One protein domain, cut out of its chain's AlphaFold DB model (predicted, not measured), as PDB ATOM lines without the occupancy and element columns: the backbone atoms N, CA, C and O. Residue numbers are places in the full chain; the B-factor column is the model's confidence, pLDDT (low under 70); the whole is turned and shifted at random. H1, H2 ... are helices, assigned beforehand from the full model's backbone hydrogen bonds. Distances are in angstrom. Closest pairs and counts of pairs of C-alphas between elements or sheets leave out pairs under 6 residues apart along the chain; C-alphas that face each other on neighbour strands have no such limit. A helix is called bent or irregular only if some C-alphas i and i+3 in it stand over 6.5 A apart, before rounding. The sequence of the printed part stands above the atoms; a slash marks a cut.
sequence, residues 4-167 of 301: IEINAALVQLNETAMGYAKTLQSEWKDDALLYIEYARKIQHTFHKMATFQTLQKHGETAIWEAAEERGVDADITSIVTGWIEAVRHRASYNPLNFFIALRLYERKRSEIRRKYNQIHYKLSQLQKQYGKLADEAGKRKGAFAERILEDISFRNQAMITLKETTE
ATOM      1  N   ILE A   4     131.055  99.917  86.761       91.06
ATOM      2  CA  ILE A   4     131.117 100.847  85.627       91.06
ATOM      3  C   ILE A   4     129.861 100.681  84.768       91.06
ATOM      4  O   ILE A   4     129.197 101.664  84.468       91.06
ATOM      5  N   GLU A   5     129.486  99.437  84.466       92.62
ATOM      6  CA  GLU A   5     128.265  99.102  83.723       92.62
ATOM      7  C   GLU A   5     127.001  99.600  84.434       92.62
ATOM      8  O   GLU A   5     126.108 100.139  83.788       92.62
ATOM      9  N   ILE A   6     126.924  99.456  85.763       90.44
ATOM     10  CA  ILE A   6     125.780  99.939  86.553       90.44
ATOM     11  C   ILE A   6     125.677 101.465  86.486       90.44
ATOM     12  O   ILE A   6     124.589 101.986  86.259       90.44
ATOM     13  N   ASN A   7     126.794 102.180  86.650       91.06
ATOM     14  CA  ASN A   7     126.802 103.638  86.530       91.06
ATOM     15  C   ASN A   7     126.416 104.087  85.115       91.06
ATOM     16  O   ASN A   7     125.608 104.998  84.975       91.06
ATOM     17  N   ALA A   8     126.958 103.448  84.076       94.31
ATOM     18  CA  ALA A   8     126.641 103.784  82.691       94.31
ATOM     19  C   ALA A   8     125.148 103.573  82.384       94.31
ATOM     20  O   ALA A   8     124.501 104.462  81.833       94.31
ATOM     21  N   ALA A   9     124.578 102.444  82.818       94.19
ATOM     22  CA  ALA A   9     123.149 102.179  82.682       94.19
ATOM     23  C   ALA A   9     122.300 103.196  83.459       94.19
ATOM     24  O   ALA A   9     121.300 103.684  82.938       94.19
ATOM     25  N   LEU A  10     122.707 103.562  84.681       93.56
ATOM     26  CA  LEU A  10     122.005 104.570  85.477       93.56
ATOM     27  C   LEU A  10     121.990 105.937  84.778       93.56
ATOM     28  O   LEU A  10     120.949 106.590  84.740       93.56
ATOM     29  N   VAL A  11     123.121 106.358  84.202       94.75
ATOM     30  CA  VAL A  11     123.228 107.613  83.441       94.75
ATOM     31  C   VAL A  11     122.287 107.596  82.238       94.75
ATOM     32  O   VAL A  11     121.484 108.513  82.092       94.75
ATOM     33  N   GLN A  12     122.294 106.522  81.446       95.88
ATOM     34  CA  GLN A  12     121.421 106.392  80.276       95.88
ATOM     35  C   GLN A  12     119.926 106.433  80.645       95.88
ATOM     36  O   GLN A  12     119.122 107.087  79.971       95.88
ATOM     37  N   LEU A  13     119.540 105.750  81.729       94.56
ATOM     38  CA  LEU A  13     118.163 105.790  82.228       94.56
ATOM     39  C   LEU A  13     117.776 107.204  82.672       94.56
ATOM     40  O   LEU A  13     116.693 107.672  82.322       94.56
ATOM     41  N   ASN A  14     118.671 107.901  83.381       93.62
ATOM     42  CA  ASN A  14     118.444 109.272  83.836       93.62
ATOM     43  C   ASN A  14     118.279 110.248  82.667       93.62
ATOM     44  O   ASN A  14     117.373 111.078  82.699       93.62
ATOM     45  N   GLU A  15     119.106 110.139  81.628       94.94
ATOM     46  CA  GLU A  15     118.990 110.959  80.418       94.94
ATOM     47  C   GLU A  15     117.645 110.735  79.719       94.94
ATOM     48  O   GLU A  15     116.952 111.694  79.367       94.94
ATOM     49  N   THR A  16     117.227 109.474  79.590       94.50
ATOM     50  CA  THR A  16     115.944 109.123  78.965       94.50
ATOM     51  C   THR A  16     114.761 109.648  79.786       94.50
ATOM     52  O   THR A  16     113.837 110.251  79.234       94.50
ATOM     53  N   ALA A  17     114.799 109.470  81.111       92.88
ATOM     54  CA  ALA A  17     113.774 109.972  82.023       92.88
ATOM     55  C   ALA A  17     113.673 111.504  81.973       92.88
ATOM     56  O   ALA A  17     112.570 112.050  81.927       92.88
ATOM     57  N   MET A  18     114.813 112.197  81.921       92.50
ATOM     58  CA  MET A  18     114.870 113.655  81.807       92.50
ATOM     59  C   MET A  18     114.288 114.150  80.478       92.50
ATOM     60  O   MET A  18     113.596 115.166  80.464       92.50
ATOM     61  N   GLY A  19     114.500 113.414  79.382       92.19
ATOM     62  CA  GLY A  19     113.859 113.691  78.096       92.19
ATOM     63  C   GLY A  19     112.330 113.684  78.192       92.19
ATOM     64  O   GLY A  19     111.687 114.657  77.803       92.19
ATOM     65  N   TYR A  20     111.745 112.634  78.780       92.00
ATOM     66  CA  TYR A  20     110.290 112.560  78.979       92.00
ATOM     67  C   TYR A  20     109.769 113.610  79.962       92.00
ATOM     68  O   TYR A  20     108.716 114.198  79.716       92.00
ATOM     69  N   ALA A  21     110.508 113.883  81.040       89.62
ATOM     70  CA  ALA A  21     110.139 114.919  81.996       89.62
ATOM     71  C   ALA A  21     110.100 116.306  81.358       89.62
ATOM     72  O   ALA A  21     109.157 117.057  81.596       89.62
ATOM     73  N   LYS A  22     111.068 116.618  80.492       89.94
ATOM     74  CA  LYS A  22     111.095 117.879  79.752       89.94
ATOM     75  C   LYS A  22     109.879 118.020  78.840       89.94
ATOM     76  O   LYS A  22     109.244 119.064  78.882       89.94
ATOM     77  N   THR A  23     109.533 116.980  78.074       88.00
ATOM     78  CA  THR A  23     108.335 116.987  77.213       88.00
ATOM     79  C   THR A  23     107.063 117.237  78.019       88.00
ATOM     80  O   THR A  23     106.252 118.077  77.638       88.00
ATOM     81  N   LEU A  24     106.901 116.548  79.155       88.19
ATOM     82  CA  LEU A  24     105.750 116.760  80.030       88.19
ATOM     83  C   LEU A  24     105.716 118.192  80.568       88.19
ATOM     84  O   LEU A  24     104.697 118.858  80.462       88.19
ATOM     85  N   GLN A  25     106.828 118.706  81.086       84.75
ATOM     86  CA  GLN A  25     106.870 120.052  81.660       84.75
ATOM     87  C   GLN A  25     106.650 121.167  80.629       84.75
ATOM     88  O   GLN A  25     106.071 122.193  80.980       84.75
ATOM     89  N   SER A  26     107.106 120.993  79.384       87.75
ATOM     90  CA  SER A  26     106.995 122.036  78.359       87.75
ATOM     91  C   SER A  26     105.617 122.119  77.713       87.75
ATOM     92  O   SER A  26     105.207 123.208  77.335       87.75
ATOM     93  N   GLU A  27     104.924 120.989  77.553       90.62
ATOM     94  CA  GLU A  27     103.699 120.922  76.742       90.62
ATOM     95  C   GLU A  27     102.432 120.718  77.584       90.62
ATOM     96  O   GLU A  27     101.346 121.110  77.157       90.62
ATOM     97  N   TRP A  28     102.550 120.148  78.791       93.25
ATOM     98  CA  TRP A  28     101.381 119.736  79.574       93.25
ATOM     99  C   TRP A  28     100.462 120.887  79.944       93.25
ATOM    100  O   TRP A  28      99.251 120.742  79.838       93.25
ATOM    101  N   LYS A  29     101.009 122.035  80.351       90.94
ATOM    102  CA  LYS A  29     100.184 123.157  80.815       90.94
ATOM    103  C   LYS A  29      99.240 123.659  79.718       90.94
ATOM    104  O   LYS A  29      98.059 123.869  79.981       90.94
ATOM    105  N   ASP A  30      99.752 123.816  78.503       93.56
ATOM    106  CA  ASP A  30      98.972 124.318  77.371       93.56
ATOM    107  C   ASP A  30      97.956 123.270  76.899       93.56
ATOM    108  O   ASP A  30      96.786 123.585  76.678       93.56
ATOM    109  N   ASP A  31      98.367 122.002  76.836       95.31
ATOM    110  CA  ASP A  31      97.474 120.901  76.480       95.31
ATOM    111  C   ASP A  31      96.366 120.683  77.521       95.31
ATOM    112  O   ASP A  31      95.221 120.430  77.151       95.31
ATOM    113  N   ALA A  32      96.667 120.809  78.815       93.56
ATOM    114  CA  ALA A  32      95.686 120.703  79.892       93.56
ATOM    115  C   ALA A  32      94.645 121.829  79.806       93.56
ATOM    116  O   ALA A  32      93.445 121.581  79.955       93.56
ATOM    117  N   LEU A  33      95.077 123.056  79.488       94.56
ATOM    118  CA  LEU A  33      94.168 124.178  79.247       94.56
ATOM    119  C   LEU A  33      93.253 123.916  78.047       94.56
ATOM    120  O   LEU A  33      92.038 124.078  78.168       94.56
ATOM    121  N   LEU A  34      93.805 123.454  76.920       96.06
ATOM    122  CA  LEU A  34      93.016 123.089  75.736       96.06
ATOM    123  C   LEU A  34      92.035 121.950  76.033       96.06
ATOM    124  O   LEU A  34      90.881 121.990  75.609       96.06
ATOM    125  N   TYR A  35      92.475 120.944  76.785       95.81
ATOM    126  CA  TYR A  35      91.656 119.808  77.184       95.81
ATOM    127  C   TYR A  35      90.435 120.249  78.007       95.81
ATOM    128  O   TYR A  35      89.308 119.840  77.705       95.81
ATOM    129  N   ILE A  36      90.633 121.140  78.986       95.12
ATOM    130  CA  ILE A  36      89.548 121.743  79.774       95.12
ATOM    131  C   ILE A  36      88.660 122.628  78.890       95.12
ATOM    132  O   ILE A  36      87.434 122.587  78.998       95.12
ATOM    133  N   GLU A  37      89.243 123.414  77.983       96.06
ATOM    134  CA  GLU A  37      88.485 124.266  77.062       96.06
ATOM    135  C   GLU A  37      87.549 123.442  76.163       96.06
ATOM    136  O   GLU A  37      86.393 123.815  75.950       96.06
ATOM    137  N   TYR A  38      88.007 122.294  75.665       97.06
ATOM    138  CA  TYR A  38      87.184 121.375  74.881       97.06
ATOM    139  C   TYR A  38      86.021 120.803  75.688       97.06
ATOM    140  O   TYR A  38      84.894 120.790  75.190       97.06
ATOM    141  N   ALA A  39      86.251 120.414  76.943       95.44
ATOM    142  CA  ALA A  39      85.174 119.978  77.827       95.44
ATOM    143  C   ALA A  39      84.149 121.100  78.075       95.44
ATOM    144  O   ALA A  39      82.944 120.887  77.932       95.44
ATOM    145  N   ARG A  40      84.615 122.331  78.324       93.94
ATOM    146  CA  ARG A  40      83.746 123.510  78.473       93.94
ATOM    147  C   ARG A  40      82.911 123.780  77.223       93.94
ATOM    148  O   ARG A  40      81.749 124.154  77.340       93.94
ATOM    149  N   LYS A  41      83.454 123.572  76.019       95.06
ATOM    150  CA  LYS A  41      82.698 123.721  74.758       95.06
ATOM    151  C   LYS A  41      81.581 122.683  74.620       95.06
ATOM    152  O   LYS A  41      80.501 123.029  74.132       95.06
ATOM    153  N   ILE A  42      81.801 121.453  75.085       95.94
ATOM    154  CA  ILE A  42      80.760 120.414  75.138       95.94
ATOM    155  C   ILE A  42      79.659 120.839  76.118       95.94
ATOM    156  O   ILE A  42      78.497 120.945  75.721       95.94
ATOM    157  N   GLN A  43      80.034 121.196  77.352       94.00
ATOM    158  CA  GLN A  43      79.099 121.660  78.390       94.00
ATOM    159  C   GLN A  43      78.294 122.879  77.943       94.00
ATOM    160  O   GLN A  43      77.082 122.923  78.101       94.00
ATOM    161  N   HIS A  44      78.944 123.866  77.333       92.62
ATOM    162  CA  HIS A  44      78.279 125.078  76.867       92.62
ATOM    163  C   HIS A  44      77.241 124.783  75.779       92.62
ATOM    164  O   HIS A  44      76.178 125.404  75.751       92.62
ATOM    165  N   THR A  45      77.524 123.829  74.890       94.31
ATOM    166  CA  THR A  45      76.555 123.387  73.880       94.31
ATOM    167  C   THR A  45      75.343 122.725  74.533       94.31
ATOM    168  O   THR A  45      74.210 123.034  74.165       94.31
ATOM    169  N   PHE A  46      75.574 121.888  75.547       94.94
ATOM    170  CA  PHE A  46      74.509 121.276  76.338       94.94
ATOM    171  C   PHE A  46      73.657 122.318  77.076       94.94
ATOM    172  O   PHE A  46      72.439 122.332  76.922       94.94
ATOM    173  N   HIS A  47      74.281 123.242  77.815       92.50
ATOM    174  CA  HIS A  47      73.565 124.280  78.559       92.50
ATOM    175  C   HIS A  47      72.735 125.169  77.636       92.50
ATOM    176  O   HIS A  47      71.562 125.379  77.901       92.50
ATOM    177  N   LYS A  48      73.281 125.603  76.493       91.88
ATOM    178  CA  LYS A  48      72.509 126.360  75.493       91.88
ATOM    179  C   LYS A  48      71.269 125.611  75.023       91.88
ATOM    180  O   LYS A  48      70.204 126.209  74.912       91.88
ATOM    181  N   MET A  49      71.408 124.320  74.735       94.12
ATOM    182  CA  MET A  49      70.276 123.489  74.343       94.12
ATOM    183  C   MET A  49      69.234 123.406  75.465       94.12
ATOM    184  O   MET A  49      68.063 123.677  75.214       94.12
ATOM    185  N   ALA A  50      69.654 123.069  76.686       92.38
ATOM    186  CA  ALA A  50      68.761 122.923  77.831       92.38
ATOM    187  C   ALA A  50      68.040 124.241  78.154       92.38
ATOM    188  O   ALA A  50      66.817 124.266  78.249       92.38
ATOM    189  N   THR A  51      68.771 125.359  78.215       93.00
ATOM    190  CA  THR A  51      68.209 126.703  78.415       93.00
ATOM    191  C   THR A  51      67.212 127.056  77.318       93.00
ATOM    192  O   THR A  51      66.131 127.547  77.627       93.00
ATOM    193  N   PHE A  52      67.528 126.781  76.047       94.25
ATOM    194  CA  PHE A  52      66.597 127.033  74.947       94.25
ATOM    195  C   PHE A  52      65.304 126.222  75.109       94.25
ATOM    196  O   PHE A  52      64.216 126.781  75.003       94.25
ATOM    197  N   GLN A  53      65.408 124.924  75.404       91.81
ATOM    198  CA  GLN A  53      64.249 124.045  75.586       91.81
ATOM    199  C   GLN A  53      63.378 124.476  76.773       91.81
ATOM    200  O   GLN A  53      62.158 124.574  76.628       91.81
ATOM    201  N   THR A  54      63.990 124.791  77.916       92.25
ATOM    202  CA  THR A  54      63.265 125.281  79.095       92.25
ATOM    203  C   THR A  54      62.606 126.626  78.817       92.25
ATOM    204  O   THR A  54      61.429 126.788  79.121       92.25
ATOM    205  N   LEU A  55      63.305 127.558  78.162       92.69
ATOM    206  CA  LEU A  55      62.751 128.869  77.831       92.69
ATOM    207  C   LEU A  55      61.512 128.754  76.931       92.69
ATOM    208  O   LEU A  55      60.524 129.441  77.169       92.69
ATOM    209  N   GLN A  56      61.541 127.866  75.932       89.88
ATOM    210  CA  GLN A  56      60.406 127.649  75.027       89.88
ATOM    211  C   GLN A  56      59.217 126.960  75.710       89.88
ATOM    212  O   GLN A  56      58.071 127.259  75.387       89.88
ATOM    213  N   LYS A  57      59.472 126.025  76.632       90.44
ATOM    214  CA  LYS A  57      58.423 125.189  77.236       90.44
ATOM    215  C   LYS A  57      57.848 125.761  78.534       90.44
ATOM    216  O   LYS A  57      56.664 125.582  78.806       90.44
ATOM    217  N   HIS A  58      58.684 126.409  79.336       91.44
ATOM    218  CA  HIS A  58      58.387 126.800  80.716       91.44
ATOM    219  C   HIS A  58      58.657 128.285  81.002       91.44
ATOM    220  O   HIS A  58      58.296 128.777  82.068       91.44
ATOM    221  N   GLY A  59      59.245 129.015  80.051       91.31
ATOM    222  CA  GLY A  59      59.593 130.421  80.226       91.31
ATOM    223  C   GLY A  59      60.841 130.635  81.084       91.31
ATOM    224  O   GLY A  59      61.511 129.700  81.519       91.31
ATOM    225  N   GLU A  60      61.181 131.906  81.286       92.19
ATOM    226  CA  GLU A  60      62.402 132.316  81.986       92.19
ATOM    227  C   GLU A  60      62.336 132.052  83.497       92.19
ATOM    228  O   GLU A  60      63.343 131.675  84.091       92.19
ATOM    229  N   THR A  61      61.155 132.177  84.110       91.56
ATOM    230  CA  THR A  61      60.951 131.966  85.554       91.56
ATOM    231  C   THR A  61      61.399 130.576  86.004       91.56
ATOM    232  O   THR A  61      62.136 130.467  86.975       91.56
ATOM    233  N   ALA A  62      61.069 129.529  85.241       89.31
ATOM    234  CA  ALA A  62      61.458 128.156  85.566       89.31
ATOM    235  C   ALA A  62      62.984 127.931  85.553       89.31
ATOM    236  O   ALA A  62      63.494 127.046  86.234       89.31
ATOM    237  N   ILE A  63      63.731 128.721  84.770       88.69
ATOM    238  CA  ILE A  63      65.200 128.652  84.740       88.69
ATOM    239  C   ILE A  63      65.772 129.235  86.035       88.69
ATOM    240  O   ILE A  63      66.717 128.677  86.590       88.69
ATOM    241  N   TRP A  64      65.188 130.334  86.515       90.44
ATOM    242  CA  TRP A  64      65.599 130.982  87.757       90.44
ATOM    243  C   TRP A  64      65.204 130.174  88.993       90.44
ATOM    244  O   TRP A  64      66.048 129.996  89.863       90.44
ATOM    245  N   GLU A  65      64.007 129.583  89.026       87.81
ATOM    246  CA  GLU A  65      63.585 128.668  90.101       87.81
ATOM    247  C   GLU A  65      64.560 127.484  90.243       87.81
ATOM    248  O   GLU A  65      65.070 127.212  91.328       87.81
ATOM    249  N   ALA A  66      64.924 126.840  89.126       84.75
ATOM    250  CA  ALA A  66      65.898 125.745  89.132       84.75
ATOM    251  C   ALA A  66      67.318 126.188  89.537       84.75
ATOM    252  O   ALA A  66      68.112 125.375  90.018       84.75
ATOM    253  N   ALA A  67      67.671 127.457  89.311       85.25
ATOM    254  CA  ALA A  67      68.933 128.017  89.777       85.25
ATOM    255  C   ALA A  67      68.892 128.265  91.295       85.25
ATOM    256  O   ALA A  67      69.833 127.881  91.988       85.25
ATOM    257  N   GLU A  68      67.801 128.841  91.812       85.25
ATOM    258  CA  GLU A  68      67.575 129.122  93.240       85.25
ATOM    259  C   GLU A  68      67.656 127.860  94.100       85.25
ATOM    260  O   GLU A  68      68.340 127.864  95.126       85.25
ATOM    261  N   GLU A  69      67.072 126.752  93.637       82.25
ATOM    262  CA  GLU A  69      67.155 125.444  94.303       82.25
ATOM    263  C   GLU A  69      68.596 124.935  94.488       82.25
ATOM    264  O   GLU A  69      68.866 124.138  95.387       82.25
ATOM    265  N   ARG A  70      69.539 125.396  93.657       77.06
ATOM    266  CA  ARG A  70      70.957 124.999  93.704       77.06
ATOM    267  C   ARG A  70      71.831 125.950  94.524       77.06
ATOM    268  O   ARG A  70      73.023 125.687  94.662       77.06
ATOM    269  N   GLY A  71      71.242 127.007  95.086       76.50
ATOM    270  CA  GLY A  71      71.949 128.072  95.790       76.50
ATOM    271  C   GLY A  71      72.556 129.064  94.804       76.50
ATOM    272  O   GLY A  71      73.622 128.821  94.251       76.50
ATOM    273  N   VAL A  72      71.871 130.187  94.575       76.50
ATOM    274  CA  VAL A  72      72.335 131.235  93.654       76.50
ATOM    275  C   VAL A  72      73.272 132.191  94.376       76.50
ATOM    276  O   VAL A  72      72.911 132.792  95.388       76.50
ATOM    277  N   ASP A  73      74.454 132.386  93.803       84.00
ATOM    278  CA  ASP A  73      75.332 133.512  94.094       84.00
ATOM    279  C   ASP A  73      75.472 134.435  92.866       84.00
ATOM    280  O   ASP A  73      74.840 134.240  91.817       84.00
ATOM    281  N   ALA A  74      76.280 135.489  93.005       81.94
ATOM    282  CA  ALA A  74      76.504 136.463  91.939       81.94
ATOM    283  C   ALA A  74      77.141 135.839  90.681       81.94
ATOM    284  O   ALA A  74      76.826 136.259  89.562       81.94
ATOM    285  N   ASP A  75      77.980 134.814  90.843       83.31
ATOM    286  CA  ASP A  75      78.666 134.149  89.736       83.31
ATOM    287  C   ASP A  75      77.693 133.252  88.963       83.31
ATOM    288  O   ASP A  75      77.621 133.322  87.732       83.31
ATOM    289  N   ILE A  76      76.864 132.480  89.670       82.56
ATOM    290  CA  ILE A  76      75.797 131.663  89.077       82.56
ATOM    291  C   ILE A  76      74.791 132.552  88.342       82.56
ATOM    292  O   ILE A  76      74.413 132.244  87.209       82.56
ATOM    293  N   THR A  77      74.412 133.689  88.934       85.44
ATOM    294  CA  THR A  77      73.500 134.660  88.306       85.44
ATOM    295  C   THR A  77      74.046 135.152  86.967       85.44
ATOM    296  O   THR A  77      73.330 135.162  85.961       85.44
ATOM    297  N   SER A  78      75.327 135.524  86.929       88.25
ATOM    298  CA  SER A  78      76.000 135.977  85.709       88.25
ATOM    299  C   SER A  78      76.027 134.883  84.633       88.25
ATOM    300  O   SER A  78      75.675 135.127  83.475       88.25
ATOM    301  N   ILE A  79      76.356 133.646  85.020       87.12
ATOM    302  CA  ILE A  79      76.408 132.489  84.115       87.12
ATOM    303  C   ILE A  79      75.033 132.192  83.503       87.12
ATOM    304  O   ILE A  79      74.919 132.065  82.280       87.12
ATOM    305  N   VAL A  80      73.991 132.101  84.334       87.94
ATOM    306  CA  VAL A  80      72.623 131.789  83.893       87.94
ATOM    307  C   VAL A  80      72.084 132.891  82.984       87.94
ATOM    308  O   VAL A  80      71.536 132.590  81.920       87.94
ATOM    309  N   THR A  81      72.319 134.160  83.333       90.81
ATOM    310  CA  THR A  81      71.959 135.309  82.486       90.81
ATOM    311  C   THR A  81      72.604 135.188  81.107       90.81
ATOM    312  O   THR A  81      71.907 135.240  80.092       90.81
ATOM    313  N   GLY A  82      73.913 134.919  81.054       90.19
ATOM    314  CA  GLY A  82      74.635 134.748  79.793       90.19
ATOM    315  C   GLY A  82      74.107 133.588  78.942       90.19
ATOM    316  O   GLY A  82      74.057 133.687  77.713       90.19
ATOM    317  N   TRP A  83      73.667 132.486  79.562       90.94
ATOM    318  CA  TRP A  83      73.030 131.383  78.833       90.94
ATOM    319  C   TRP A  83      71.686 131.787  78.240       90.94
ATOM    320  O   TRP A  83      71.434 131.485  77.070       90.94
ATOM    321  N   ILE A  84      70.845 132.476  79.017       92.44
ATOM    322  CA  ILE A  84      69.539 132.950  78.558       92.44
ATOM    323  C   ILE A  84      69.724 133.918  77.387       92.44
ATOM    324  O   ILE A  84      69.132 133.710  76.329       92.44
ATOM    325  N   GLU A  85      70.581 134.929  77.524       92.69
ATOM    326  CA  GLU A  85      70.858 135.910  76.465       92.69
ATOM    327  C   GLU A  85      71.344 135.250  75.167       92.69
ATOM    328  O   GLU A  85      70.914 135.621  74.072       92.69
ATOM    329  N   ALA A  86      72.172 134.206  75.269       88.75
ATOM    330  CA  ALA A  86      72.709 133.500  74.108       88.75
ATOM    331  C   ALA A  86      71.649 132.768  73.259       88.75
ATOM    332  O   ALA A  86      71.920 132.421  72.095       88.75
ATOM    333  N   VAL A  87      70.467 132.495  73.827       92.00
ATOM    334  CA  VAL A  87      69.407 131.711  73.172       92.00
ATOM    335  C   VAL A  87      68.049 132.412  73.095       92.00
ATOM    336  O   VAL A  87      67.241 132.009  72.262       92.00
ATOM    337  N   ARG A  88      67.810 133.481  73.867       90.00
ATOM    338  CA  ARG A  88      66.513 134.182  73.983       90.00
ATOM    339  C   ARG A  88      65.933 134.641  72.648       90.00
ATOM    340  O   ARG A  88      64.724 134.595  72.456       90.00
ATOM    341  N   HIS A  89      66.788 135.063  71.721       87.88
ATOM    342  CA  HIS A  89      66.373 135.575  70.411       87.88
ATOM    343  C   HIS A  89      66.464 134.540  69.284       87.88
ATOM    344  O   HIS A  89      66.281 134.879  68.114       87.88
ATOM    345  N   ARG A  90      66.782 133.278  69.594       88.06
ATOM    346  CA  ARG A  90      66.853 132.224  68.577       88.06
ATOM    347  C   ARG A  90      65.454 131.703  68.273       88.06
ATOM    348  O   ARG A  90      64.703 131.379  69.182       88.06
ATOM    349  N   ALA A  91      65.136 131.560  66.989       84.31
ATOM    350  CA  ALA A  91      63.884 130.938  66.552       84.31
ATOM    351  C   ALA A  91      63.908 129.404  66.687       84.31
ATOM    352  O   ALA A  91      62.868 128.771  66.834       84.31
ATOM    353  N   SER A  92      65.091 128.791  66.617       86.94
ATOM    354  CA  SER A  92      65.275 127.349  66.772       86.94
ATOM    355  C   SER A  92      66.678 127.017  67.284       86.94
ATOM    356  O   SER A  92      67.627 127.795  67.132       86.94
ATOM    357  N   TYR A  93      66.811 125.836  67.885       87.25
ATOM    358  CA  TYR A  93      68.084 125.256  68.292       87.25
ATOM    359  C   TYR A  93      68.071 123.764  67.964       87.25
ATOM    360  O   TYR A  93      67.152 123.060  68.374       87.25
ATOM    361  N   ASN A  94      69.074 123.275  67.231       90.50
ATOM    362  CA  ASN A  94      69.171 121.849  66.926       90.50
ATOM    363  C   ASN A  94      69.700 121.089  68.160       90.50
ATOM    364  O   ASN A  94      70.862 121.298  68.529       90.50
ATOM    365  N   PRO A  95      68.905 120.202  68.789       90.69
ATOM    366  CA  PRO A  95      69.345 119.446  69.959       90.69
ATOM    367  C   PRO A  95      70.524 118.506  69.657       90.69
ATOM    368  O   PRO A  95      71.312 118.215  70.555       90.69
ATOM    369  N   LEU A  96      70.738 118.108  68.396       94.19
ATOM    370  CA  LEU A  96      71.897 117.301  67.992       94.19
ATOM    371  C   LEU A  96      73.230 118.053  68.087       94.19
ATOM    372  O   LEU A  96      74.285 117.419  68.083       94.19
ATOM    373  N   ASN A  97      73.216 119.387  68.215       93.50
ATOM    374  CA  ASN A  97      74.442 120.171  68.381       93.50
ATOM    375  C   ASN A  97      75.278 119.673  69.564       93.50
ATOM    376  O   ASN A  97      76.504 119.669  69.468       93.50
ATOM    377  N   PHE A  98      74.635 119.212  70.644       95.88
ATOM    378  CA  PHE A  98      75.331 118.618  71.784       95.88
ATOM    379  C   PHE A  98      76.173 117.406  71.367       95.88
ATOM    380  O   PHE A  98      77.369 117.376  71.650       95.88
ATOM    381  N   PHE A  99      75.602 116.461  70.617       96.19
ATOM    382  CA  PHE A  99      76.334 115.288  70.136       96.19
ATOM    383  C   PHE A  99      77.404 115.632  69.098       96.19
ATOM    384  O   PHE A  99      78.463 115.008  69.087       96.19
ATOM    385  N   ILE A 100      77.173 116.646  68.258       95.56
ATOM    386  CA  ILE A 100      78.191 117.149  67.322       95.56
ATOM    387  C   ILE A 100      79.389 117.713  68.098       95.56
ATOM    388  O   ILE A 100      80.538 117.395  67.780       95.56
ATOM    389  N   ALA A 101      79.132 118.524  69.128       96.38
ATOM    390  CA  ALA A 101      80.170 119.063  69.996       96.38
ATOM    391  C   ALA A 101      80.895 117.939  70.745       96.38
ATOM    392  O   ALA A 101      82.124 117.919  70.750       96.38
ATOM    393  N   LEU A 102      80.149 116.982  71.306       95.56
ATOM    394  CA  LEU A 102      80.694 115.812  71.989       95.56
ATOM    395  C   LEU A 102      81.647 115.047  71.061       95.56
ATOM    396  O   LEU A 102      82.813 114.888  71.398       95.56
ATOM    397  N   ARG A 103      81.214 114.696  69.844       94.56
ATOM    398  CA  ARG A 103      82.054 114.024  68.838       94.56
ATOM    399  C   ARG A 103      83.331 114.805  68.535       94.56
ATOM    400  O   ARG A 103      84.428 114.249  68.542       94.56
ATOM    401  N   LEU A 104      83.198 116.092  68.215       95.38
ATOM    402  CA  LEU A 104      84.319 116.913  67.764       95.38
ATOM    403  C   LEU A 104      85.355 117.115  68.872       95.38
ATOM    404  O   LEU A 104      86.557 116.987  68.637       95.38
ATOM    405  N   TYR A 105      84.894 117.480  70.063       95.94
ATOM    406  CA  TYR A 105      85.763 117.890  71.155       95.94
ATOM    407  C   TYR A 105      86.267 116.699  71.975       95.94
ATOM    408  O   TYR A 105      87.416 116.748  72.412       95.94
ATOM    409  N   GLU A 106      85.522 115.591  72.093       92.88
ATOM    410  CA  GLU A 106      86.051 114.358  72.702       92.88
ATOM    411  C   GLU A 106      87.187 113.749  71.891       92.88
ATOM    412  O   GLU A 106      88.135 113.229  72.472       92.88
ATOM    413  N   ARG A 107      87.149 113.844  70.556       91.94
ATOM    414  CA  ARG A 107      88.270 113.398  69.717       91.94
ATOM    415  C   ARG A 107      89.535 114.192  70.008       91.94
ATOM    416  O   ARG A 107      90.581 113.599  70.256       91.94
ATOM    417  N   LYS A 108      89.422 115.520  70.082       94.50
ATOM    418  CA  LYS A 108      90.550 116.397  70.431       94.50
ATOM    419  C   LYS A 108      91.070 116.128  71.844       94.50
ATOM    420  O   LYS A 108      92.277 116.036  72.052       94.50
ATOM    421  N   ARG A 109      90.171 115.928  72.815       94.00
ATOM    422  CA  ARG A 109      90.539 115.500  74.176       94.00
ATOM    423  C   ARG A 109      91.248 114.146  74.170       94.00
ATOM    424  O   ARG A 109      92.252 113.976  74.856       94.00
ATOM    425  N   SER A 110      90.768 113.201  73.368       90.94
ATOM    426  CA  SER A 110      91.338 111.857  73.249       90.94
ATOM    427  C   SER A 110      92.728 111.863  72.620       90.94
ATOM    428  O   SER A 110      93.574 111.078  73.036       90.94
ATOM    429  N   GLU A 111      92.997 112.736  71.648       92.25
ATOM    430  CA  GLU A 111      94.336 112.923  71.072       92.25
ATOM    431  C   GLU A 111      95.338 113.392  72.131       92.25
ATOM    432  O   GLU A 111      96.393 112.774  72.299       92.25
ATOM    433  N   ILE A 112      94.961 114.419  72.901       94.31
ATOM    434  CA  ILE A 112      95.751 114.921  74.027       94.31
ATOM    435  C   ILE A 112      95.979 113.792  75.040       94.31
ATOM    436  O   ILE A 112      97.120 113.451  75.344       94.31
ATOM    437  N   ARG A 113      94.921 113.114  75.495       91.38
ATOM    438  CA  ARG A 113      95.047 111.990  76.433       91.38
ATOM    439  C   ARG A 113      95.964 110.884  75.912       91.38
ATOM    440  O   ARG A 113      96.825 110.404  76.645       91.38
ATOM    441  N   ARG A 114      95.818 110.471  74.649       89.94
ATOM    442  CA  ARG A 114      96.657 109.423  74.037       89.94
ATOM    443  C   ARG A 114      98.137 109.795  74.089       89.94
ATOM    444  O   ARG A 114      98.954 108.930  74.405       89.94
ATOM    445  N   LYS A 115      98.479 111.060  73.829       91.38
ATOM    446  CA  LYS A 115      99.853 111.575  73.936       91.38
ATOM    447  C   LYS A 115     100.415 111.387  75.350       91.38
ATOM    448  O   LYS A 115     101.482 110.791  75.499       91.38
ATOM    449  N   TYR A 116      99.690 111.812  76.384       91.75
ATOM    450  CA  TYR A 116     100.158 111.697  77.773       91.75
ATOM    451  C   TYR A 116     100.182 110.249  78.271       91.75
ATOM    452  O   TYR A 116     101.188 109.828  78.842       91.75
ATOM    453  N   ASN A 117      99.181 109.434  77.926       89.12
ATOM    454  CA  ASN A 117      99.161 108.004  78.247       89.12
ATOM    455  C   ASN A 117     100.370 107.263  77.656       89.12
ATOM    456  O   ASN A 117     100.955 106.399  78.311       89.12
ATOM    457  N   GLN A 118     100.797 107.609  76.437       90.88
ATOM    458  CA  GLN A 118     102.008 107.036  75.841       90.88
ATOM    459  C   GLN A 118     103.273 107.422  76.614       90.88
ATOM    460  O   GLN A 118     104.165 106.586  76.781       90.88
ATOM    461  N   ILE A 119     103.372 108.665  77.089       91.06
ATOM    462  CA  ILE A 119     104.519 109.112  77.889       91.06
ATOM    463  C   ILE A 119     104.503 108.436  79.264       91.06
ATOM    464  O   ILE A 119     105.519 107.882  79.680       91.06
ATOM    465  N   HIS A 120     103.355 108.394  79.941       90.94
ATOM    466  CA  HIS A 120     103.180 107.699  81.219       90.94
ATOM    467  C   HIS A 120     103.495 106.203  81.110       90.94
ATOM    468  O   HIS A 120     104.147 105.636  81.993       90.94
ATOM    469  N   TYR A 121     103.124 105.564  79.996       89.12
ATOM    470  CA  TYR A 121     103.519 104.189  79.695       89.12
ATOM    471  C   TYR A 121     105.043 104.054  79.573       89.12
ATOM    472  O   TYR A 121     105.631 103.178  80.210       89.12
ATOM    473  N   LYS A 122     105.706 104.935  78.812       91.75
ATOM    474  CA  LYS A 122     107.174 104.938  78.672       91.75
ATOM    475  C   LYS A 122     107.879 105.167  80.013       91.75
ATOM    476  O   LYS A 122     108.821 104.440  80.324       91.75
ATOM    477  N   LEU A 123     107.388 106.087  80.844       91.38
ATOM    478  CA  LEU A 123     107.877 106.303  82.212       91.38
ATOM    479  C   LEU A 123     107.707 105.048  83.077       91.38
ATOM    480  O   LEU A 123     108.628 104.654  83.786       91.38
ATOM    481  N   SER A 124     106.575 104.356  82.961       89.69
ATOM    482  CA  SER A 124     106.340 103.096  83.679       89.69
ATOM    483  C   SER A 124     107.284 101.977  83.217       89.69
ATOM    484  O   SER A 124     107.710 101.144  84.017       89.69
ATOM    485  N   GLN A 125     107.669 101.953  81.936       91.38
ATOM    486  CA  GLN A 125     108.707 101.041  81.441       91.38
ATOM    487  C   GLN A 125     110.097 101.411  81.977       91.38
ATOM    488  O   GLN A 125     110.843 100.513  82.369       91.38
ATOM    489  N   LEU A 126     110.427 102.703  82.076       92.56
ATOM    490  CA  LEU A 126     111.665 103.150  82.721       92.56
ATOM    491  C   LEU A 126     111.706 102.745  84.194       92.56
ATOM    492  O   LEU A 126     112.705 102.182  84.626       92.56
ATOM    493  N   GLN A 127     110.618 102.922  84.950       91.06
ATOM    494  CA  GLN A 127     110.519 102.462  86.345       91.06
ATOM    495  C   GLN A 127     110.829 100.960  86.477       91.06
ATOM    496  O   GLN A 127     111.552 100.539  87.383       91.06
ATOM    497  N   LYS A 128     110.365 100.134  85.528       90.31
ATOM    498  CA  LYS A 128     110.719  98.704  85.483       90.31
ATOM    499  C   LYS A 128     112.213  98.483  85.225       90.31
ATOM    500  O   LYS A 128     112.797  97.594  85.845       90.31
ATOM    501  N   GLN A 129     112.830  99.257  84.332       92.62
ATOM    502  CA  GLN A 129     114.267  99.172  84.034       92.62
ATOM    503  C   GLN A 129     115.125  99.617  85.225       92.62
ATOM    504  O   GLN A 129     116.053  98.902  85.598       92.62
ATOM    505  N   TYR A 130     114.761 100.721  85.879       92.19
ATOM    506  CA  TYR A 130     115.349 101.159  87.144       92.19
ATOM    507  C   TYR A 130     115.262 100.074  88.211       92.19
ATOM    508  O   TYR A 130     116.252  99.779  88.872       92.19
ATOM    509  N   GLY A 131     114.107  99.421  88.340       89.31
ATOM    510  CA  GLY A 131     113.946  98.313  89.270       89.31
ATOM    511  C   GLY A 131     114.885  97.136  88.966       89.31
ATOM    512  O   GLY A 131     115.517  96.618  89.878       89.31
ATOM    513  N   LYS A 132     115.051  96.746  87.694       92.31
ATOM    514  CA  LYS A 132     116.031  95.707  87.310       92.31
ATOM    515  C   LYS A 132     117.464  96.118  87.660       92.31
ATOM    516  O   LYS A 132     118.253  95.290  88.110       92.31
ATOM    517  N   LEU A 133     117.802  97.393  87.465       92.81
ATOM    518  CA  LEU A 133     119.113  97.928  87.824       92.81
ATOM    519  C   LEU A 133     119.323  97.943  89.346       92.81
ATOM    520  O   LEU A 133     120.420  97.635  89.808       92.81
ATOM    521  N   ALA A 134     118.275  98.231  90.121       92.06
ATOM    522  CA  ALA A 134     118.294  98.131  91.577       92.06
ATOM    523  C   ALA A 134     118.527  96.683  92.036       92.06
ATOM    524  O   ALA A 134     119.338  96.455  92.933       92.06
ATOM    525  N   ASP A 135     117.896  95.704  91.385       91.38
ATOM    526  CA  ASP A 135     118.106  94.281  91.675       91.38
ATOM    527  C   ASP A 135     119.571  93.861  91.398       91.38
ATOM    528  O   ASP A 135     120.174  93.125  92.181       91.38
ATOM    529  N   GLU A 136     120.195  94.374  90.329       91.69
ATOM    530  CA  GLU A 136     121.623  94.158  90.026       91.69
ATOM    531  C   GLU A 136     122.569  94.883  90.999       91.69
ATOM    532  O   GLU A 136     123.592  94.324  91.408       91.69
ATOM    533  N   ALA A 137     122.242  96.117  91.389       90.12
ATOM    534  CA  ALA A 137     123.016  96.890  92.353       90.12
ATOM    535  C   ALA A 137     122.949  96.276  93.759       90.12
ATOM    536  O   ALA A 137     123.975  96.194  94.430       90.12
ATOM    537  N   GLY A 138     121.785  95.766  94.171       87.94
ATOM    538  CA  GLY A 138     121.564  95.134  95.476       87.94
ATOM    539  C   GLY A 138     122.299  93.803  95.675       87.94
ATOM    540  O   GLY A 138     122.530  93.395  96.810       87.94
ATOM    541  N   LYS A 139     122.747  93.145  94.596       90.81
ATOM    542  CA  LYS A 139     123.670  91.992  94.679       90.81
ATOM    543  C   LYS A 139     125.068  92.396  95.159       90.81
ATOM    544  O   LYS A 139     125.877  91.539  95.516       90.81
ATOM    545  N   ARG A 140     125.386  93.692  95.136       86.44
ATOM    546  CA  ARG A 140     126.656  94.253  95.607       86.44
ATOM    547  C   ARG A 140     126.497  94.726  97.051       86.44
ATOM    548  O   ARG A 140     125.418  95.116  97.471       86.44
ATOM    549  N   LYS A 141     127.594  94.706  97.810       84.25
ATOM    550  CA  LYS A 141     127.635  95.188  99.198       84.25
ATOM    551  C   LYS A 141     128.401  96.507  99.309       84.25
ATOM    552  O   LYS A 141     129.292  96.782  98.499       84.25
ATOM    553  N   GLY A 142     128.082  97.270 100.353       89.06
ATOM    554  CA  GLY A 142     128.767  98.500 100.747       89.06
ATOM    555  C   GLY A 142     128.227  99.765 100.077       89.06
ATOM    556  O   GLY A 142     127.326  99.708  99.241       89.06
ATOM    557  N   ALA A 143     128.852 100.897 100.407       90.12
ATOM    558  CA  ALA A 143     128.385 102.252 100.087       90.12
ATOM    559  C   ALA A 143     128.040 102.504  98.606       90.12
ATOM    560  O   ALA A 143     127.176 103.315  98.292       90.12
ATOM    561  N   PHE A 144     128.688 101.799  97.667       91.25
ATOM    562  CA  PHE A 144     128.329 101.897  96.248       91.25
ATOM    563  C   PHE A 144     126.900 101.407  95.977       91.25
ATOM    564  O   PHE A 144     126.172 102.058  95.237       91.25
ATOM    565  N   ALA A 145     126.514 100.257  96.536       90.12
ATOM    566  CA  ALA A 145     125.187  99.688  96.321       90.12
ATOM    567  C   ALA A 145     124.108 100.563  96.968       90.12
ATOM    568  O   ALA A 145     123.103 100.848  96.326       90.12
ATOM    569  N   GLU A 146     124.361 101.040  98.188       91.69
ATOM    570  CA  GLU A 146     123.470 101.952  98.918       91.69
ATOM    571  C   GLU A 146     123.206 103.233  98.124       91.69
ATOM    572  O   GLU A 146     122.050 103.529  97.836       91.69
ATOM    573  N   ARG A 147     124.264 103.907  97.651       93.94
ATOM    574  CA  ARG A 147     124.141 105.124  96.833       93.94
ATOM    575  C   ARG A 147     123.289 104.906  95.581       93.94
ATOM    576  O   ARG A 147     122.431 105.717  95.266       93.94
ATOM    577  N   ILE A 148     123.527 103.814  94.850       93.00
ATOM    578  CA  ILE A 148     122.777 103.525  93.618       93.00
ATOM    579  C   ILE A 148     121.308 103.225  93.923       93.00
ATOM    580  O   ILE A 148     120.429 103.669  93.192       93.00
ATOM    581  N   LEU A 149     121.025 102.472  94.987       93.00
ATOM    582  CA  LEU A 149     119.652 102.166  95.389       93.00
ATOM    583  C   LEU A 149     118.896 103.425  95.829       93.00
ATOM    584  O   LEU A 149     117.726 103.573  95.476       93.00
ATOM    585  N   GLU A 150     119.561 104.326  96.548       93.12
ATOM    586  CA  GLU A 150     119.012 105.621  96.948       93.12
ATOM    587  C   GLU A 150     118.705 106.501  95.728       93.12
ATOM    588  O   GLU A 150     117.568 106.955  95.579       93.12
ATOM    589  N   ASP A 151     119.657 106.641  94.797       93.06
ATOM    590  CA  ASP A 151     119.461 107.370  93.538       93.06
ATOM    591  C   ASP A 151     118.256 106.823  92.760       93.06
ATOM    592  O   ASP A 151     117.391 107.577  92.312       93.06
ATOM    593  N   ILE A 152     118.162 105.499  92.611       93.19
ATOM    594  CA  ILE A 152     117.053 104.854  91.900       93.19
ATOM    595  C   ILE A 152     115.719 105.108  92.611       93.19
ATOM    596  O   ILE A 152     114.722 105.411  91.952       93.19
ATOM    597  N   SER A 153     115.691 105.007  93.941       91.44
ATOM    598  CA  SER A 153     114.492 105.277  94.736       91.44
ATOM    599  C   SER A 153     114.011 106.715  94.535       91.44
ATOM    600  O   SER A 153     112.836 106.939  94.239       91.44
ATOM    601  N   PHE A 154     114.928 107.683  94.606       92.62
ATOM    602  CA  PHE A 154     114.627 109.091  94.370       92.62
ATOM    603  C   PHE A 154     114.065 109.331  92.961       92.62
ATOM    604  O   PHE A 154     113.046 110.004  92.798       92.62
ATOM    605  N   ARG A 155     114.675 108.735  91.927       91.88
ATOM    606  CA  ARG A 155     114.203 108.862  90.536       91.88
ATOM    607  C   ARG A 155     112.828 108.236  90.329       91.88
ATOM    608  O   ARG A 155     111.995 108.820  89.639       91.88
ATOM    609  N   ASN A 156     112.569 107.081  90.940       91.00
ATOM    610  CA  ASN A 156     111.257 106.447  90.888       91.00
ATOM    611  C   ASN A 156     110.180 107.324  91.522       91.00
ATOM    612  O   ASN A 156     109.133 107.504  90.899       91.00
ATOM    613  N   GLN A 157     110.459 107.915  92.685       90.81
ATOM    614  CA  GLN A 157     109.530 108.831  93.342       90.81
ATOM    615  C   GLN A 157     109.265 110.077  92.492       90.81
ATOM    616  O   GLN A 157     108.111 110.439  92.284       90.81
ATOM    617  N   ALA A 158     110.310 110.682  91.919       90.88
ATOM    618  CA  ALA A 158     110.159 111.831  91.030       90.88
ATOM    619  C   ALA A 158     109.283 111.511  89.804       90.88
ATOM    620  O   ALA A 158     108.471 112.337  89.398       90.88
ATOM    621  N   MET A 159     109.401 110.307  89.230       91.56
ATOM    622  CA  MET A 159     108.536 109.870  88.128       91.56
ATOM    623  C   MET A 159     107.089 109.609  88.562       91.56
ATOM    624  O   MET A 159     106.187 109.834  87.762       91.56
ATOM    625  N   ILE A 160     106.852 109.121  89.786       89.62
ATOM    626  CA  ILE A 160     105.493 108.972  90.336       89.62
ATOM    627  C   ILE A 160     104.845 110.349  90.444       89.62
ATOM    628  O   ILE A 160     103.838 110.586  89.786       89.62
ATOM    629  N   THR A 161     105.499 111.274  91.149       90.56
ATOM    630  CA  THR A 161     105.007 112.645  91.314       90.56
ATOM    631  C   THR A 161     104.790 113.327  89.971       90.56
ATOM    632  O   THR A 161     103.760 113.950  89.764       90.56
ATOM    633  N   LEU A 162     105.710 113.170  89.018       89.62
ATOM    634  CA  LEU A 162     105.549 113.746  87.687       89.62
ATOM    635  C   LEU A 162     104.288 113.229  86.979       89.62
ATOM    636  O   LEU A 162     103.572 114.032  86.384       89.62
ATOM    637  N   LYS A 163     103.998 111.921  87.044       89.44
ATOM    638  CA  LYS A 163     102.776 111.349  86.455       89.44
ATOM    639  C   LYS A 163     101.526 111.916  87.123       89.44
ATOM    640  O   LYS A 163     100.652 112.377  86.405       89.44
ATOM    641  N   GLU A 164     101.496 111.956  88.453       88.88
ATOM    642  CA  GLU A 164     100.378 112.505  89.237       88.88
ATOM    643  C   GLU A 164     100.145 113.991  88.919       88.88
ATOM    644  O   GLU A 164      99.033 114.409  88.624       88.88
ATOM    645  N   THR A 165     101.205 114.804  88.875       87.88
ATOM    646  CA  THR A 165     101.089 116.241  88.560       87.88
ATOM    647  C   THR A 165     100.752 116.531  87.100       87.88
ATOM    648  O   THR A 165     100.445 117.671  86.770       87.88
ATOM    649  N   THR A 166     100.866 115.530  86.223       89.88
ATOM    650  CA  THR A 166     100.571 115.657  84.788       89.88
ATOM    651  C   THR A 166      99.376 114.811  84.363       89.88
ATOM    652  O   THR A 166      99.149 114.597  83.170       89.88
ATOM    653  N   GLU A 167      98.603 114.327  85.329       87.31
ATOM    654  CA  GLU A 167      97.357 113.628  85.077       87.31
ATOM    655  C   GLU A 167      96.294 114.616  84.581       87.31
ATOM    656  O   GLU A 167      96.201 115.757  85.039       87.31
TER     657      GLU A 167
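AT A GLANCE: This is residues 4 to 167 of the 301 residues of an uncharacterized protein of Brevibacillus reuszeri (UniProt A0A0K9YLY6). This is a long rod in which two very long helices, H1a and H3, run side by side in opposite ways, and a shorter helix, H4, folds back beside H3 at one end of the rod. At the other end the bent helix H1 turns back, and its short arm H1b together with H2 makes a small head at the far end of H1a. The printed part has 164 residues with four named helices in the order H1, H2, H3, H4 and no named strand; the class is all helix. The whole is extended, with a radius of gyration of the C-alphas of 25.7 A and spans of 79 by 31 by 21 A.

HOW THE PARTS SIT: H1, residues 4 to 68, was assigned as one helix by its hydrogen bonds but is bent: C-alphas 57 and 60 are 9.4 A apart, and its arms are H1a, residues 4 to 57, and H1b, residues 60 to 68. H1a is itself irregular, with C-alphas 26 and 29 at 7.3 A, and has a kink of 46 degrees near residue 29. H3, residues 97 to 138, touches H1a at a shallow tilt of 21 degrees, opposite ways; the closest C-alphas, of Tyr 38 and Tyr 105, are 5.3 A apart. H3 has a kink of 26 degrees near residue 109. With residues 120 to 138 alone it touches H4, residues 143 to 165, in a helical hairpin at a shallow tilt of 7 degrees; the closest C-alphas are those of Ala 137 and Ala 145, 5.3 A. H1a and H4 are close but not clearly touching, with the closest C-alphas, of Ala 21 and Leu 162, at 7.4 A. H1a, H3 and H4 form an up and down bundle, each running against the one before it. At the other end, residues 51 to 55 of H1a touch H1b, closest at the C-alphas of Thr 54 and Ile 63, 6.9 A. H2, residues 74 to 88, touches H1a at a steep tilt of 62 degrees, closest at the C-alphas of Phe 52 and Val 87, 5.7 A. H1b and H2, a helical hairpin, only just touch, with 3 pairs of C-alphas within 8 A, the closest being Ala 67 and Ile 76 at 7.8 A. H2 and H3 are apart. Every O i to N i+4 pair is within hydrogen-bond range in H1b and H4; the counts are 48 of 50 in H1a, 10 of 11 in H2 and 37 of 38 in H3.

IN THESE COORDINATES: H1a is 77.1 A from C-alpha 4 at (131.117, 100.847, 85.627) to C-alpha 57 at (58.423, 125.189, 77.236). H3 is 59.8 A long and H4 32.8 A, ending at C-alpha 165 at (101.089, 116.241, 88.560).

THE WHOLE: The two C-alphas farthest apart, of Ala 91 and Gly 142, are 80.2 A apart. The printed part has no cut and no long link. Mean pLDDT of the printed part is 91.0, and no printed residue is under 70.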